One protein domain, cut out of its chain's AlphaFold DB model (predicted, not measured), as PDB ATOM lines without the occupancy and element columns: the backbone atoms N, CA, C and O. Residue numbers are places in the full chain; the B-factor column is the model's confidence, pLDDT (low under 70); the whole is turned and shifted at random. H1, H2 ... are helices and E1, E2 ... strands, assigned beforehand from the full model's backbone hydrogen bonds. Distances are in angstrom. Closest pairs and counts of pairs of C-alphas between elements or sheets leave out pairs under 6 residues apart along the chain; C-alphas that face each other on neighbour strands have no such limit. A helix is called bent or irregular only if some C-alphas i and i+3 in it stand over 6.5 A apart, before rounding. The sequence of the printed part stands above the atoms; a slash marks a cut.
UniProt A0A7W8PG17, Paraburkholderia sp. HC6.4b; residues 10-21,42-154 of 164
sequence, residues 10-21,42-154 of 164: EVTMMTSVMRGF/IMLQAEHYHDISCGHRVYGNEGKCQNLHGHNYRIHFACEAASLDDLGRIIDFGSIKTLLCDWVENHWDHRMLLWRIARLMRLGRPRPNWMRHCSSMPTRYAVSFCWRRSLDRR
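Overview. This is residues 10 to 21 and 42 to 154 of the 164 residues of a protein of Paraburkholderia sp. HC6.4b (UniProt A0A7W8PG17). A long, twisted two-stranded ribbon, the hairpin E1 and E2, runs along the long axis, and at the end of E1 two short strands, E3 and E4, join it in a sheet curled like part of a barrel. H1 packs on E1, H3 sits beside E4 and near E2, and at the E3 and E4 end a loop sticks out with residues 122 to 128. The printed part has 125 residues, with three named helices and four named strands in the order E1 E2 H1 E3 H2 E4 H3; the mixed sheet runs E2 E1 E3 E4, and the class is mixed, helices and strands. It is only just loose, close to compact, with a radius of gyration of the C-alphas of 16.9 A, and elongated, spanning 53 by 32 by 19 A.

Along the chain. Start at residues 10 to 21, which hold no named element. After the cut, find C-alpha 44 at (198.751, 186.312, 268.888); from there E1 runs 36.1 A to residue 56, and it bends by 62 degrees at residue 53. E2, residues 69 to 81, covers 38.6 A. H1, residues 93 to 107, covers 20.3 A and is irregular, but only just: C-alphas 99 and 102 are 6.53 A apart. Next come E3, residues 111 to 115, H2, residues 119 to 123, and E4, residues 131 to 134. H3, residues 140 to 152, covers 19.4 A and ends with C-alpha 152 at (206.096, 196.082, 251.174).

Arrangement. Look first at the strongly twisted sheet. E1 and E2 are antiparallel, with N 50 and O 75 2.9 A apart, within hydrogen-bond range. E3 is parallel to E1, with N 113 and O 55 at 2.7 A, and parallel to E4, with N 114 and O 132 at 2.8 A. E3, H2 and E4 form a strand-helix-strand unit, two parallel neighbour strands with a helix between, whose crossover is right-handed. H1 is on the sheet at a height of 8.1 A; its closest C-alphas to E1 are Cys 101 and His 50, 6.5 A. H3 is on the sheet but only just at the sheet's level, at 3.7 A; its closest C-alphas to E4 are Cys 146 and Cys 134, 5.9 A. H1 and H3 are near each other, while H2 is not on the sheet. Of O i to N i+4 pairs, 9 of 11 in H1, 7 of 9 in H3 and 0 of 1 in H2 are within hydrogen-bond range; H2 has 1 of 2 O i to N i+3 pairs within range.

Size, cuts and confidence. The two C-alphas farthest apart, Glu 62 and Asp 86, are 55.3 A apart. Residues 22 to 41 are not printed, and C-alphas 21 and 42 are 16.2 A apart across the cut. The links E1 to E2 and E2 to H1 are long. Mean pLDDT of the printed part is 79.0; look for values under 70 at residues 10 to 21, 42, 116 to 126 and 152 to 154.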
ATOM      1  N   GLU A  10     205.712 173.966 247.723       46.25
ATOM      2  CA  GLU A  10     205.360 174.648 248.962       46.25
ATOM      3  C   GLU A  10     206.427 175.711 249.202       46.25
ATOM      4  O   GLU A  10     207.563 175.434 249.592       46.25
ATOM      5  N   VAL A  11     206.098 176.951 248.860       48.91
ATOM      6  CA  VAL A  11     206.935 178.088 249.196       48.91
ATOM      7  C   VAL A  11     206.290 178.750 250.394       48.91
ATOM      8  O   VAL A  11     205.539 179.700 250.250       48.91
ATOM      9  N   THR A  12     206.592 178.269 251.598       39.09
ATOM     10  CA  THR A  12     206.149 178.929 252.831       39.09
ATOM     11  C   THR A  12     206.722 180.344 252.880       39.09
ATOM     12  O   THR A  12     207.882 180.573 253.220       39.09
ATOM     13  N   MET A  13     205.926 181.318 252.453       45.44
ATOM     14  CA  MET A  13     206.313 182.722 252.404       45.44
ATOM     15  C   MET A  13     205.661 183.445 253.569       45.44
ATOM     16  O   MET A  13     204.598 184.004 253.378       45.44
ATOM     17  N   MET A  14     206.277 183.490 254.752       35.78
ATOM     18  CA  MET A  14     205.754 184.304 255.858       35.78
ATOM     19  C   MET A  14     205.689 185.780 255.448       35.78
ATOM     20  O   MET A  14     206.695 186.493 255.379       35.78
ATOM     21  N   THR A  15     204.486 186.269 255.182       46.62
ATOM     22  CA  THR A  15     204.234 187.703 255.086       46.62
ATOM     23  C   THR A  15     203.954 188.227 256.486       46.62
ATOM     24  O   THR A  15     202.827 188.208 256.944       46.62
ATOM     25  N   SER A  16     204.989 188.716 257.175       36.97
ATOM     26  CA  SER A  16     204.852 189.444 258.446       36.97
ATOM     27  C   SER A  16     204.267 190.847 258.194       36.97
ATOM     28  O   SER A  16     204.959 191.864 258.334       36.97
ATOM     29  N   VAL A  17     203.046 190.943 257.675       43.50
ATOM     30  CA  VAL A  17     202.455 192.238 257.313       43.50
ATOM     31  C   VAL A  17     201.022 192.315 257.806       43.50
ATOM     32  O   VAL A  17     200.105 192.323 257.005       43.50
ATOM     33  N   MET A  18     200.861 192.431 259.125       45.62
ATOM     34  CA  MET A  18     199.854 193.292 259.762       45.62
ATOM     35  C   MET A  18     200.231 193.537 261.229       45.62
ATOM     36  O   MET A  18     199.499 193.175 262.133       45.62
ATOM     37  N   ARG A  19     201.384 194.163 261.510       42.91
ATOM     38  CA  ARG A  19     201.611 194.678 262.872       42.91
ATOM     39  C   ARG A  19     200.778 195.939 263.081       42.91
ATOM     40  O   ARG A  19     201.084 196.969 262.491       42.91
ATOM     41  N   GLY A  20     199.779 195.834 263.954       41.25
ATOM     42  CA  GLY A  20     199.155 196.963 264.645       41.25
ATOM     43  C   GLY A  20     198.100 197.724 263.847       41.25
ATOM     44  O   GLY A  20     198.387 198.777 263.289       41.25
ATOM     45  N   PHE A  21     196.855 197.245 263.877       39.28
ATOM     46  CA  PHE A  21     195.687 198.009 263.424       39.28
ATOM     47  C   PHE A  21     194.488 197.783 264.349       39.28
ATOM     48  O   PHE A  21     193.426 197.371 263.905       39.28
ATOM     49  N   ILE A  42     202.588 188.652 274.714       69.88
ATOM     50  CA  ILE A  42     202.025 187.530 273.965       69.88
ATOM     51  C   ILE A  42     201.551 188.100 272.627       69.88
ATOM     52  O   ILE A  42     200.575 188.843 272.568       69.88
ATOM     53  N   MET A  43     202.285 187.794 271.558       78.56
ATOM     54  CA  MET A  43     201.858 188.088 270.192       78.56
ATOM     55  C   MET A  43     200.964 186.947 269.723       78.56
ATOM     56  O   MET A  43     201.406 185.803 269.629       78.56
ATOM     57  N   LEU A  44     199.704 187.261 269.446       83.56
ATOM     58  CA  LEU A  44     198.751 186.312 268.888       83.56
ATOM     59  C   LEU A  44     198.992 186.207 267.382       83.56
ATOM     60  O   LEU A  44     199.209 187.229 266.726       83.56
ATOM     61  N   GLN A  45     198.939 184.988 266.839       85.50
ATOM     62  CA  GLN A  45     199.183 184.721 265.420       85.50
ATOM     63  C   GLN A  45     198.017 183.959 264.781       85.50
ATOM     64  O   GLN A  45     197.496 183.007 265.359       85.50
ATOM     65  N   ALA A  46     197.628 184.380 263.580       83.62
ATOM     66  CA  ALA A  46     196.720 183.658 262.696       83.62
ATOM     67  C   ALA A  46     197.400 183.421 261.350       83.62
ATOM     68  O   ALA A  46     198.094 184.301 260.834       83.62
ATOM     69  N   GLU A  47     197.160 182.250 260.768       85.94
ATOM     70  CA  GLU A  47     197.692 181.881 259.464       85.94
ATOM     71  C   GLU A  47     196.575 181.579 258.471       85.94
ATOM     72  O   GLU A  47     195.588 180.919 258.789       85.94
ATOM     73  N   HIS A  48     196.756 182.049 257.244       87.19
ATOM     74  CA  HIS A  48     195.945 181.668 256.094       87.19
ATOM     75  C   HIS A  48     196.871 181.337 254.930       87.19
ATOM     76  O   HIS A  48     197.965 181.884 254.860       87.19
ATOM     77  N   TYR A  49     196.471 180.470 254.007       88.81
ATOM     78  CA  TYR A  49     197.258 180.209 252.805       88.81
ATOM     79  C   TYR A  49     196.415 180.384 251.548       88.81
ATOM     80  O   TYR A  49     195.198 180.218 251.582       88.81
ATOM     81  N   HIS A  50     197.081 180.708 250.444       89.94
ATOM     82  CA  HIS A  50     196.468 180.883 249.134       89.94
ATOM     83  C   HIS A  50     197.377 180.316 248.047       89.94
ATOM     84  O   HIS A  50     198.573 180.615 248.024       89.94
ATOM     85  N   ASP A  51     196.814 179.497 247.166       91.44
ATOM     86  CA  ASP A  51     197.550 178.814 246.103       91.44
ATOM     87  C   ASP A  51     197.438 179.586 244.784       91.44
ATOM     88  O   ASP A  51     196.382 180.116 244.459       91.44
ATOM     89  N   ILE A  52     198.530 179.634 244.020       90.94
ATOM     90  CA  ILE A  52     198.579 180.203 242.666       90.94
ATOM     91  C   ILE A  52     199.408 179.334 241.733       90.94
ATOM     92  O   ILE A  52     200.293 178.601 242.174       90.94
ATOM     93  N   SER A  53     199.214 179.491 240.431       93.19
ATOM     94  CA  SER A  53     200.015 178.828 239.405       93.19
ATOM     95  C   SER A  53     200.799 179.859 238.597       93.19
ATOM     96  O   SER A  53     200.241 180.806 238.045       93.19
ATOM     97  N   CYS A  54     202.116 179.679 238.473       92.69
ATOM     98  CA  CYS A  54     202.936 180.539 237.613       92.69
ATOM     99  C   CYS A  54     203.855 179.727 236.700       92.69
ATOM    100  O   CYS A  54     204.391 178.686 237.082       92.69
ATOM    101  N   GLY A  55     204.089 180.259 235.500       93.06
ATOM    102  CA  GLY A  55     205.130 179.789 234.592       93.06
ATOM    103  C   GLY A  55     206.446 180.516 234.850       93.06
ATOM    104  O   GLY A  55     206.449 181.696 235.194       93.06
ATOM    105  N   HIS A  56     207.585 179.854 234.666       92.06
ATOM    106  CA  HIS A  56     208.904 180.475 234.762       92.06
ATOM    107  C   HIS A  56     209.992 179.661 234.044       92.06
ATOM    108  O   HIS A  56     209.740 178.616 233.443       92.06
ATOM    109  N   ARG A  57     211.228 180.157 234.104       90.50
ATOM    110  CA  ARG A  57     212.440 179.388 233.799       90.50
ATOM    111  C   ARG A  57     213.617 179.923 234.605       90.50
ATOM    112  O   ARG A  57     213.684 181.121 234.886       90.50
ATOM    113  N   VAL A  58     214.587 179.064 234.877       90.38
ATOM    114  CA  VAL A  58     215.852 179.413 235.527       90.38
ATOM    115  C   VAL A  58     216.936 179.485 234.455       90.38
ATOM    116  O   VAL A  58     217.533 178.480 234.081       90.38
ATOM    117  N   TYR A  59     217.149 180.677 233.900       88.25
ATOM    118  CA  TYR A  59     218.118 180.881 232.821       88.25
ATOM    119  C   TYR A  59     219.545 180.527 233.268       88.25
ATOM    120  O   TYR A  59     219.976 180.951 234.335       88.25
ATOM    121  N   GLY A  60     220.265 179.765 232.440       88.00
ATOM    122  CA  GLY A  60     221.621 179.298 232.744       88.00
ATOM    123  C   GLY A  60     221.691 178.087 233.678       88.00
ATOM    124  O   GLY A  60     222.785 177.697 234.056       88.00
ATOM    125  N   ASN A  61     220.554 177.489 234.059       91.19
ATOM    126  CA  ASN A  61     220.563 176.229 234.798       91.19
ATOM    127  C   ASN A  61     221.026 175.065 233.904       91.19
ATOM    128  O   ASN A  61     220.629 174.980 232.748       91.19
ATOM    129  N   GLU A  62     221.790 174.127 234.455       90.25
ATOM    130  CA  GLU A  62     222.323 172.969 233.718       90.25
ATOM    131  C   GLU A  62     221.243 171.909 233.430       90.25
ATOM    132  O   GLU A  62     221.329 171.145 232.471       90.25
ATOM    133  N   GLY A  63     220.186 171.878 234.248       91.44
ATOM    134  CA  GLY A  63     219.108 170.893 234.163       91.44
ATOM    135  C   GLY A  63     217.869 171.352 233.387       91.44
ATOM    136  O   GLY A  63     217.847 172.382 232.713       91.44
ATOM    137  N   LYS A  64     216.769 170.600 233.549       89.75
ATOM    138  CA  LYS A  64     215.482 170.850 232.867       89.75
ATOM    139  C   LYS A  64     214.877 172.226 233.167       89.75
ATOM    140  O   LYS A  64     214.154 172.751 232.325       89.75
ATOM    141  N   CYS A  65     215.190 172.838 234.316       90.12
ATOM    142  CA  CYS A  65     214.595 174.122 234.705       90.12
ATOM    143  C   CYS A  65     215.061 175.313 233.845       90.12
ATOM    144  O   CYS A  65     214.519 176.403 234.005       90.12
ATOM    145  N   GLN A  66     216.039 175.136 232.945       89.62
ATOM    146  CA  GLN A  66     216.393 176.156 231.944       89.62
ATOM    147  C   GLN A  66     215.295 176.381 230.898       89.62
ATOM    148  O   GLN A  66     215.182 177.476 230.333       89.62
ATOM    149  N   ASN A  67     214.471 175.353 230.678       91.06
ATOM    150  CA  ASN A  67     213.323 175.385 229.787       91.06
ATOM    151  C   ASN A  67     212.118 176.028 230.484       91.06
ATOM    152  O   ASN A  67     212.047 176.097 231.714       91.06
ATOM    153  N   LEU A  68     211.158 176.505 229.690       91.62
ATOM    154  CA  LEU A  68     209.882 177.000 230.208       91.62
ATOM    155  C   LEU A  68     209.126 175.858 230.895       91.62
ATOM    156  O   LEU A  68     208.979 174.777 230.333       91.62
ATOM    157  N   HIS A  69     208.668 176.110 232.113       93.19
ATOM    158  CA  HIS A  69     207.850 175.202 232.914       93.19
ATOM    159  C   HIS A  69     207.021 176.029 233.902       93.19
ATOM    160  O   HIS A  69     207.049 177.257 233.848       93.19
ATOM    161  N   GLY A  70     206.289 175.385 234.806       90.12
ATOM    162  CA  GLY A  70     205.522 176.082 235.831       90.12
ATOM    163  C   GLY A  70     205.408 175.287 237.120       90.12
ATOM    164  O   GLY A  70     205.766 174.109 237.166       90.12
ATOM    165  N   HIS A  71     204.916 175.966 238.150       87.81
ATOM    166  CA  HIS A  71     204.649 175.401 239.465       87.81
ATOM    167  C   HIS A  71     203.365 175.967 240.044       87.81
ATOM    168  O   HIS A  71     202.983 177.103 239.746       87.81
ATOM    169  N   ASN A  72     202.779 175.184 240.944       88.12
ATOM    170  CA  ASN A  72     201.861 175.694 241.940       88.12
ATOM    171  C   ASN A  72     202.683 176.214 243.121       88.12
ATOM    172  O   ASN A  72     203.588 175.529 243.608       88.12
ATOM    173  N   TYR A  73     202.388 177.439 243.534       85.75
ATOM    174  CA  TYR A  73     202.973 178.108 244.680       85.75
ATOM    175  C   TYR A  73     201.896 178.259 245.741       85.75
ATOM    176  O   TYR A  73     200.863 178.870 245.483       85.75
ATOM    177  N   ARG A  74     202.181 177.778 246.946       87.00
ATOM    178  CA  ARG A  74     201.380 178.077 248.132       87.00
ATOM    179  C   ARG A  74     201.953 179.282 248.850       87.00
ATOM    180  O   ARG A  74     203.113 179.246 249.232       87.00
ATOM    181  N   ILE A  75     201.172 180.337 249.045       84.88
ATOM    182  CA  ILE A  75     201.580 181.547 249.770       84.88
ATOM    183  C   ILE A  75     200.954 181.512 251.157       84.88
ATOM    184  O   ILE A  75     199.756 181.294 251.273       84.88
ATOM    185  N   HIS A  76     201.745 181.764 252.200       84.69
ATOM    186  CA  HIS A  76     201.259 181.814 253.580       84.69
ATOM    187  C   HIS A  76     201.144 183.270 254.066       84.69
ATOM    188  O   HIS A  76     202.049 184.093 253.939       84.69
ATOM    189  N   PHE A  77     200.017 183.613 254.659       83.38
ATOM    190  CA  PHE A  77     199.753 184.890 255.298       83.38
ATOM    191  C   PHE A  77     199.827 184.704 256.801       83.38
ATOM    192  O   PHE A  77     198.979 184.024 257.366       83.38
ATOM    193  N   ALA A  78     200.839 185.300 257.434       83.94
ATOM    194  CA  ALA A  78     201.018 185.269 258.880       83.94
ATOM    195  C   ALA A  78     200.615 186.630 259.460       83.94
ATOM    196  O   ALA A  78     201.296 187.641 259.268       83.94
ATOM    197  N   CYS A  79     199.477 186.667 260.143       81.94
ATOM    198  CA  CYS A  79     198.934 187.870 260.762       81.94
ATOM    199  C   CYS A  79     199.252 187.854 262.256       81.94
ATOM    200  O   CYS A  79     198.987 186.861 262.924       81.94
ATOM    201  N   GLU A  80     199.799 188.952 262.778       83.88
ATOM    202  CA  GLU A  80     200.209 189.077 264.181       83.88
ATOM    203  C   GLU A  80     199.493 190.262 264.840       83.88
ATOM    204  O   GLU A  80     199.567 191.380 264.329       83.88
ATOM    205  N   ALA A  81     198.879 190.067 266.008       82.19
ATOM    206  CA  ALA A  81     198.288 191.154 266.791       82.19
ATOM    207  C   ALA A  81     198.636 191.040 268.280       82.19
ATOM    208  O   ALA A  81     198.842 189.950 268.809       82.19
ATOM    209  N   ALA A  82     198.705 192.187 268.960       84.31
ATOM    210  CA  ALA A  82     198.927 192.244 270.408       84.31
ATOM    211  C   ALA A  82     197.642 191.979 271.217       84.31
ATOM    212  O   ALA A  82     197.708 191.732 272.417       84.31
ATOM    213  N   SER A  83     196.478 192.061 270.573       84.62
ATOM    214  CA  SER A  83     195.164 191.825 271.165       84.62
ATOM    215  C   SER A  83     194.190 191.351 270.091       84.62
ATOM    216  O   SER A  83     194.447 191.516 268.897       84.62
ATOM    217  N   LEU A  84     193.075 190.778 270.531       87.19
ATOM    218  CA  LEU A  84     191.946 190.447 269.667       87.19
ATOM    219  C   LEU A  84     191.026 191.666 269.507       87.19
ATOM    220  O   LEU A  84     191.074 192.589 270.323       87.19
ATOM    221  N   ASP A  85     190.216 191.672 268.451       83.94
ATOM    222  CA  ASP A  85     189.072 192.579 268.323       83.94
ATOM    223  C   ASP A  85     187.917 192.183 269.268       83.94
ATOM    224  O   ASP A  85     187.982 191.167 269.966       83.94
ATOM    225  N   ASP A  86     186.838 192.973 269.272       88.25
ATOM    226  CA  ASP A  86     185.657 192.747 270.124       88.25
ATOM    227  C   ASP A  86     184.953 191.400 269.844       88.25
ATOM    228  O   ASP A  86     184.146 190.937 270.648       88.25
ATOM    229  N   LEU A  87     185.257 190.760 268.710       87.62
ATOM    230  CA  LEU A  87     184.728 189.460 268.296       87.62
ATOM    231  C   LEU A  87     185.729 188.315 268.522       87.62
ATOM    232  O   LEU A  87     185.466 187.185 268.101       87.62
ATOM    233  N   GLY A  88     186.873 188.581 269.158       87.69
ATOM    234  CA  GLY A  88     187.892 187.576 269.452       87.69
ATOM    235  C   GLY A  88     188.789 187.212 268.263       87.69
ATOM    236  O   GLY A  88     189.328 186.105 268.228       87.69
ATOM    237  N   ARG A  89     188.958 188.096 267.273       85.56
ATOM    238  CA  ARG A  89     189.739 187.831 266.051       85.56
ATOM    239  C   ARG A  89     191.029 188.645 266.015       85.56
ATOM    240  O   ARG A  89     191.081 189.786 266.460       85.56
ATOM    241  N   ILE A  90     192.073 188.065 265.423       86.06
ATOM    242  CA  ILE A  90     193.314 188.784 265.074       86.06
ATOM    243  C   ILE A  90     193.079 189.668 263.844       86.06
ATOM    244  O   ILE A  90     193.557 190.798 263.770       86.06
ATOM    245  N   ILE A  91     192.359 189.129 262.862       83.75
ATOM    246  CA  ILE A  91     191.966 189.792 261.624       83.75
ATOM    247  C   ILE A  91     190.725 189.089 261.068       83.75
ATOM    248  O   ILE A  91     190.564 187.876 261.226       83.75
ATOM    249  N   ASP A  92     189.855 189.839 260.400       86.12
ATOM    250  CA  ASP A  92     188.720 189.267 259.688       86.12
ATOM    251  C   ASP A  92     189.164 188.512 258.419       86.12
ATOM    252  O   ASP A  92     189.979 188.997 257.630       86.12
ATOM    253  N   PHE A  93     188.596 187.327 258.188       83.31
ATOM    254  CA  PHE A  93     188.933 186.494 257.030       83.31
ATOM    255  C   PHE A  93     188.609 187.176 255.688       83.31
ATOM    256  O   PHE A  93     189.379 187.067 254.730       83.31
ATOM    257  N   GLY A  94     187.509 187.929 255.612       85.31
ATOM    258  CA  GLY A  94     187.152 188.706 254.426       85.31
ATOM    259  C   GLY A  94     188.181 189.794 254.115       85.31
ATOM    260  O   GLY A  94     188.481 190.052 252.946       85.31
ATOM    261  N   SER A  95     188.804 190.369 255.147       85.38
ATOM    262  CA  SER A  95     189.914 191.317 254.980       85.38
ATOM    263  C   SER A  95     191.161 190.646 254.399       85.38
ATOM    264  O   SER A  95     191.787 191.214 253.507       85.38
ATOM    265  N   ILE A  96     191.506 189.427 254.836       84.56
ATOM    266  CA  ILE A  96     192.620 188.663 254.244       84.56
ATOM    267  C   ILE A  96     192.365 188.433 252.751       84.56
ATOM    268  O   ILE A  96     193.233 188.716 251.923       84.56
ATOM    269  N   LYS A  97     191.161 187.972 252.396       84.81
ATOM    270  CA  LYS A  97     190.803 187.682 251.006       84.81
ATOM    271  C   LYS A  97     190.906 188.921 250.115       84.81
ATOM    272  O   LYS A  97     191.604 188.897 249.108       84.81
ATOM    273  N   THR A  98     190.259 190.010 250.519       82.12
ATOM    274  CA  THR A  98     190.168 191.236 249.708       82.12
ATOM    275  C   THR A  98     191.493 191.987 249.599       82.12
ATOM    276  O   THR A  98     191.816 192.537 248.545       82.12
ATOM    277  N   LEU A  99     192.289 192.023 250.671       81.06
ATOM    278  CA  LEU A  99     193.544 192.775 250.691       81.06
ATOM    279  C   LEU A  99     194.721 191.975 250.140       81.06
ATOM    280  O   LEU A  99     195.604 192.552 249.499       81.06
ATOM    281  N   LEU A 100     194.765 190.672 250.425       83.69
ATOM    282  CA  LEU A 100     195.901 189.819 250.098       83.69
ATOM    283  C   LEU A 100     195.564 188.884 248.940       83.69
ATOM    284  O   LEU A 100     196.183 189.029 247.889       83.69
ATOM    285  N   CYS A 101     194.590 187.981 249.087       88.75
ATOM    286  CA  CYS A 101     194.319 186.943 248.083       88.75
ATOM    287  C   CYS A 101     193.962 187.535 246.713       88.75
ATOM    288  O   CYS A 101     194.656 187.263 245.736       88.75
ATOM    289  N   ASP A 102     192.986 188.444 246.645       89.75
ATOM    290  CA  ASP A 102     192.569 189.082 245.390       89.75
ATOM    291  C   ASP A 102     193.727 189.847 244.729       89.75
ATOM    292  O   ASP A 102     193.843 189.931 243.503       89.75
ATOM    293  N   TRP A 103     194.638 190.410 245.524       87.62
ATOM    294  CA  TRP A 103     195.825 191.052 244.977       87.62
ATOM    295  C   TRP A 103     196.796 190.037 244.369       87.62
ATOM    296  O   TRP A 103     197.336 190.301 243.286       87.62
ATOM    297  N   VAL A 104     197.019 188.899 245.041       88.50
ATOM    298  CA  VAL A 104     197.830 187.791 244.515       88.50
ATOM    299  C   VAL A 104     197.277 187.364 243.157       88.50
ATOM    300  O   VAL A 104     198.019 187.383 242.172       88.50
ATOM    301  N   GLU A 105     195.979 187.071 243.105       91.94
ATOM    302  CA  GLU A 105     195.248 186.627 241.917       91.94
ATOM    303  C   GLU A 105     195.477 187.580 240.745       91.94
ATOM    304  O   GLU A 105     195.996 187.228 239.685       91.94
ATOM    305  N   ASN A 106     195.225 188.867 240.975       90.75
ATOM    306  CA  ASN A 106     195.298 189.862 239.914       90.75
ATOM    307  C   ASN A 106     196.722 190.108 239.381       90.75
ATOM    308  O   ASN A 106     196.890 190.576 238.250       90.75
ATOM    309  N   HIS A 107     197.770 189.826 240.163       87.56
ATOM    310  CA  HIS A 107     199.134 190.262 239.836       87.56
ATOM    311  C   HIS A 107     200.135 189.128 239.612       87.56
ATOM    312  O   HIS A 107     201.173 189.366 238.982       87.56
ATOM    313  N   TRP A 108     199.882 187.942 240.149       91.06
ATOM    314  CA  TRP A 108     200.834 186.833 240.179       91.06
ATOM    315  C   TRP A 108     200.251 185.539 239.646       91.06
ATOM    316  O   TRP A 108     200.981 184.818 238.965       91.06
ATOM    317  N   ASP A 109     198.972 185.278 239.897       93.94
ATOM    318  CA  ASP A 109     198.347 184.065 239.395       93.94
ATOM    319  C   ASP A 109     198.250 184.059 237.861       93.94
ATOM    320  O   ASP A 109     198.113 185.104 237.209       93.94
ATOM    321  N   HIS A 110     198.435 182.874 237.280       94.75
ATOM    322  CA  HIS A 110     198.511 182.636 235.839       94.75
ATOM    323  C   HIS A 110     199.477 183.586 235.097       94.75
ATOM    324  O   HIS A 110     199.253 183.972 233.943       94.75
ATOM    325  N   ARG A 111     200.583 183.992 235.742       93.00
ATOM    326  CA  ARG A 111     201.625 184.829 235.122       93.00
ATOM    327  C   ARG A 111     202.867 184.033 234.737       93.00
ATOM    328  O   ARG A 111     203.247 183.061 235.385       93.00
ATOM    329  N   MET A 112     203.564 184.520 233.714       92.25
ATOM    330  CA  MET A 112     204.922 184.107 233.373       92.25
ATOM    331  C   MET A 112     205.934 184.999 234.103       92.25
ATOM    332  O   MET A 112     206.052 186.192 233.801       92.25
ATOM    333  N   LEU A 113     206.676 184.427 235.052       91.06
ATOM    334  CA  LEU A 113     207.715 185.102 235.821       91.06
ATOM    335  C   LEU A 113     208.994 185.218 234.987       91.06
ATOM    336  O   LEU A 113     209.612 184.225 234.599       91.06
ATOM    337  N   LEU A 114     209.414 186.454 234.728       88.06
ATOM    338  CA  LEU A 114     210.558 186.765 233.880       88.06
ATOM    339  C   LEU A 114     211.640 187.489 234.671       88.06
ATOM    340  O   LEU A 114     211.401 188.536 235.276       88.06
ATOM    341  N   TRP A 115     212.865 186.968 234.611       87.94
ATOM    342  CA  TRP A 115     214.020 187.671 235.155       87.94
ATOM    343  C   TRP A 115     214.359 188.907 234.314       87.94
ATOM    344  O   TRP A 115     214.438 188.840 233.085       87.94
ATOM    345  N   ARG A 116     214.613 190.037 234.986       69.00
ATOM    346  CA  ARG A 116     214.836 191.377 234.412       69.00
ATOM    347  C   ARG A 116     216.045 191.547 233.465       69.00
ATOM    348  O   ARG A 116     216.340 192.679 233.101       69.00
ATOM    349  N   ILE A 117     216.704 190.472 233.026       60.81
ATOM    350  CA  ILE A 117     217.760 190.491 231.987       60.81
ATOM    351  C   ILE A 117     217.227 190.018 230.619       60.81
ATOM    352  O   ILE A 117     217.957 189.941 229.634       60.81
ATOM    353  N   ALA A 118     215.924 189.754 230.488       55.03
ATOM    354  CA  ALA A 118     215.344 189.445 229.188       55.03
ATOM    355  C   ALA A 118     215.458 190.660 228.244       55.03
ATOM    356  O   ALA A 118     214.663 191.597 228.309       55.03
ATOM    357  N   ARG A 119     216.437 190.609 227.330       54.00
ATOM    358  CA  ARG A 119     216.681 191.515 226.188       54.00
ATOM    359  C   ARG A 119     215.402 191.863 225.395       54.00
ATOM    360  O   ARG A 119     215.356 192.906 224.755       54.00
ATOM    361  N   LEU A 120     214.349 191.050 225.535       54.56
ATOM    362  CA  LEU A 120     212.956 191.287 225.119       54.56
ATOM    363  C   LEU A 120     212.343 192.612 225.623       54.56
ATOM    364  O   LEU A 120     211.493 193.180 224.946       54.56
ATOM    365  N   MET A 121     212.798 193.149 226.759       54.22
ATOM    366  CA  MET A 121     212.336 194.434 227.316       54.22
ATOM    367  C   MET A 121     212.677 195.657 226.450       54.22
ATOM    368  O   MET A 121     212.118 196.728 226.665       54.22
ATOM    369  N   ARG A 122     213.591 195.524 225.478       54.22
ATOM    370  CA  ARG A 122     214.029 196.633 224.614       54.22
ATOM    371  C   ARG A 122     213.059 196.981 223.481       54.22
ATOM    372  O   ARG A 122     213.309 197.948 222.776       54.22
ATOM    373  N   LEU A 123     211.969 196.234 223.296       59.88
ATOM    374  CA  LEU A 123     211.078 196.415 222.143       59.88
ATOM    375  C   LEU A 123     210.043 197.545 222.291       59.88
ATOM    376  O   LEU A 123     209.208 197.696 221.406       59.88
ATOM    377  N   GLY A 124     210.049 198.318 223.384       58.94
ATOM    378  CA  GLY A 124     209.167 199.487 223.550       58.94
ATOM    379  C   GLY A 124     207.662 199.182 223.559       58.94
ATOM    380  O   GLY A 124     206.849 200.101 223.573       58.94
ATOM    381  N   ARG A 125     207.267 197.903 223.555       65.75
ATOM    382  CA  ARG A 125     205.862 197.488 223.544       65.75
ATOM    383  C   ARG A 125     205.270 197.516 224.955       65.75
ATOM    384  O   ARG A 125     205.973 197.172 225.912       65.75
ATOM    385  N   PRO A 126     203.979 197.873 225.097       67.06
ATOM    386  CA  PRO A 126     203.276 197.715 226.361       67.06
ATOM    387  C   PRO A 126     203.374 196.260 226.821       67.06
ATOM    388  O   PRO A 126     203.254 195.322 226.029       67.06
ATOM    389  N   ARG A 127     203.651 196.080 228.113       71.25
ATOM    390  CA  ARG A 127     203.803 194.751 228.703       71.25
ATOM    391  C   ARG A 127     202.440 194.063 228.715       71.25
ATOM    392  O   ARG A 127     201.509 194.628 229.290       71.25
ATOM    393  N   PRO A 128     202.307 192.869 228.121       83.06
ATOM    394  CA  PRO A 128     201.059 192.143 228.213       83.06
ATOM    395  C   PRO A 128     200.828 191.691 229.658       83.06
ATOM    396  O   PRO A 128     201.775 191.394 230.392       83.06
ATOM    397  N   ASN A 129     199.561 191.645 230.065       83.94
ATOM    398  CA  ASN A 129     199.153 191.359 231.443       83.94
ATOM    399  C   ASN A 129     199.666 190.003 231.958       83.94
ATOM    400  O   ASN A 129     199.973 189.885 233.137       83.94
ATOM    401  N   TRP A 130     199.826 189.007 231.084       88.38
ATOM    402  CA  TRP A 130     200.326 187.676 231.427       88.38
ATOM    403  C   TRP A 130     201.809 187.642 231.838       88.38
ATOM    404  O   TRP A 130     202.251 186.645 232.402       88.38
ATOM    405  N   MET A 131     202.594 188.701 231.608       88.69
ATOM    406  CA  MET A 131     204.003 188.760 232.024       88.69
ATOM    407  C   MET A 131     204.179 189.446 233.382       88.69
ATOM    408  O   MET A 131     203.788 190.600 233.572       88.69
ATOM    409  N   ARG A 132     204.919 188.803 234.295       88.12
ATOM    410  CA  ARG A 132     205.355 189.405 235.561       88.12
ATOM    411  C   ARG A 132     206.875 189.461 235.647       88.12
ATOM    412  O   ARG A 132     207.570 188.460 235.539       88.12
ATOM    413  N   HIS A 133     207.408 190.656 235.881       86.00
ATOM    414  CA  HIS A 133     208.851 190.860 235.976       86.00
ATOM    415  C   HIS A 133     209.339 190.678 237.409       86.00
ATOM    416  O   HIS A 133     208.865 191.353 238.326       86.00
ATOM    417  N   CYS A 134     210.352 189.836 237.565       85.62
ATOM    418  CA  CYS A 134     211.067 189.607 238.809       85.62
ATOM    419  C   CYS A 134     212.416 190.334 238.761       85.62
ATOM    420  O   CYS A 134     213.146 190.274 237.766       85.62
ATOM    421  N   SER A 135     212.762 191.052 239.834       83.69
ATOM    422  CA  SER A 135     214.060 191.737 239.937       83.69
ATOM    423  C   SER A 135     215.245 190.773 240.035       83.69
ATOM    424  O   SER A 135     216.376 191.183 239.795       83.69
ATOM    425  N   SER A 136     214.979 189.513 240.358       87.00
ATOM    426  CA  SER A 136     215.923 188.401 240.450       87.00
ATOM    427  C   SER A 136     215.453 187.233 239.578       87.00
ATOM    428  O   SER A 136     214.315 187.231 239.095       87.00
ATOM    429  N   MET A 137     216.345 186.273 239.323       88.75
ATOM    430  CA  MET A 137     216.000 185.033 238.625       88.75
ATOM    431  C   MET A 137     214.848 184.355 239.370       88.75
ATOM    432  O   MET A 137     214.953 184.267 240.590       88.75
ATOM    433  N   PRO A 138     213.773 183.879 238.717       87.50
ATOM    434  CA  PRO A 138     212.672 183.212 239.405       87.50
ATOM    435  C   PRO A 138     213.092 181.790 239.805       87.50
ATOM    436  O   PRO A 138     212.647 180.797 239.257       87.50
ATOM    437  N   THR A 139     214.020 181.675 240.746       85.31
ATOM    438  CA  THR A 139     214.246 180.427 241.476       85.31
ATOM    439  C   THR A 139     213.241 180.340 242.618       85.31
ATOM    440  O   THR A 139     212.677 181.359 243.030       85.31
ATOM    441  N   ARG A 140     213.064 179.145 243.193       74.81
ATOM    442  CA  ARG A 140     212.212 178.922 244.375       74.81
ATOM    443  C   ARG A 140     212.393 180.006 245.453       74.81
ATOM    444  O   ARG A 140     211.417 180.586 245.912       74.81
ATOM    445  N   TYR A 141     213.640 180.323 245.807       75.25
ATOM    446  CA  TYR A 141     213.974 181.275 246.874       75.25
ATOM    447  C   TYR A 141     213.830 182.748 246.474       75.25
ATOM    448  O   TYR A 141     213.610 183.614 247.312       75.25
ATOM    449  N   ALA A 142     213.982 183.069 245.194       81.00
ATOM    450  CA  ALA A 142     213.991 184.451 244.728       81.00
ATOM    451  C   ALA A 142     212.588 184.978 244.385       81.00
ATOM    452  O   ALA A 142     212.360 186.192 244.443       81.00
ATOM    453  N   VAL A 143     211.642 184.082 244.071       80.44
ATOM    454  CA  VAL A 143     210.223 184.435 243.899       80.44
ATOM    455  C   VAL A 143     209.655 185.001 245.204       80.44
ATOM    456  O   VAL A 143     209.005 186.047 245.163       80.44
ATOM    457  N   SER A 144     209.997 184.420 246.363       75.19
ATOM    458  CA  SER A 144     209.542 184.928 247.667       75.19
ATOM    459  C   SER A 144     210.070 186.324 247.991       75.19
ATOM    460  O   SER A 144     209.341 187.171 248.511       75.19
ATOM    461  N   PHE A 145     211.307 186.627 247.597       76.19
ATOM    462  CA  PHE A 145     211.869 187.966 247.749       76.19
ATOM    463  C   PHE A 145     211.176 189.000 246.845       76.19
ATOM    464  O   PHE A 145     210.837 190.101 247.289       76.19
ATOM    465  N   CYS A 146     210.930 188.656 245.575       78.75
ATOM    466  CA  CYS A 146     210.206 189.532 244.646       78.75
ATOM    467  C   CYS A 146     208.765 189.790 245.108       78.75
ATOM    468  O   CYS A 146     208.264 190.914 244.972       78.75
ATOM    469  N   TRP A 147     208.124 188.766 245.674       77.19
ATOM    470  CA  TRP A 147     206.822 188.850 246.321       77.19
ATOM    471  C   TRP A 147     206.835 189.839 247.484       77.19
ATOM    472  O   TRP A 147     206.157 190.869 247.415       77.19
ATOM    473  N   ARG A 148     207.682 189.599 248.495       76.62
ATOM    474  CA  ARG A 148     207.766 190.428 249.706       76.62
ATOM    475  C   ARG A 148     208.007 191.897 249.379       76.62
ATOM    476  O   ARG A 148     207.296 192.768 249.864       76.62
ATOM    477  N   ARG A 149     208.924 192.177 248.448       76.06
ATOM    478  CA  ARG A 149     209.199 193.545 247.986       76.06
ATOM    479  C   ARG A 149     207.997 194.201 247.295       76.06
ATOM    480  O   ARG A 149     207.843 195.420 247.369       76.06
ATOM    481  N   SER A 150     207.183 193.424 246.582       77.69
ATOM    482  CA  SER A 150     205.984 193.933 245.907       77.69
ATOM    483  C   SER A 150     204.870 194.268 246.903       77.69
ATOM    484  O   SER A 150     204.188 195.271 246.705       77.69
ATOM    485  N   LEU A 151     204.732 193.478 247.974       73.69
ATOM    486  CA  LEU A 151     203.821 193.765 249.085       73.69
ATOM    487  C   LEU A 151     204.290 194.942 249.945       73.69
ATOM    488  O   LEU A 151     203.492 195.823 250.243       73.69
ATOM    489  N   ASP A 152     205.576 195.011 250.308       68.50
ATOM    490  CA  ASP A 152     206.096 196.082 251.174       68.50
ATOM    491  C   ASP A 152     205.932 197.470 250.538       68.50
ATOM    492  O   ASP A 152     205.602 198.433 251.225       68.50
ATOM    493  N   ARG A 153     206.061 197.572 249.207       67.12
ATOM    494  CA  ARG A 153     205.760 198.803 248.448       67.12
ATOM    495  C   ARG A 153     204.296 199.240 248.525       67.12
ATOM    496  O   ARG A 153     203.990 200.365 248.147       67.12
ATOM    497  N   ARG A 154     203.405 198.346 248.950       61.66
ATOM    498  CA  ARG A 154     201.967 198.577 249.100       61.66
ATOM    499  C   ARG A 154     201.516 198.612 250.552       61.66
ATOM    500  O   ARG A 154     200.314 198.745 250.766       61.66
TER     501      ARG A 154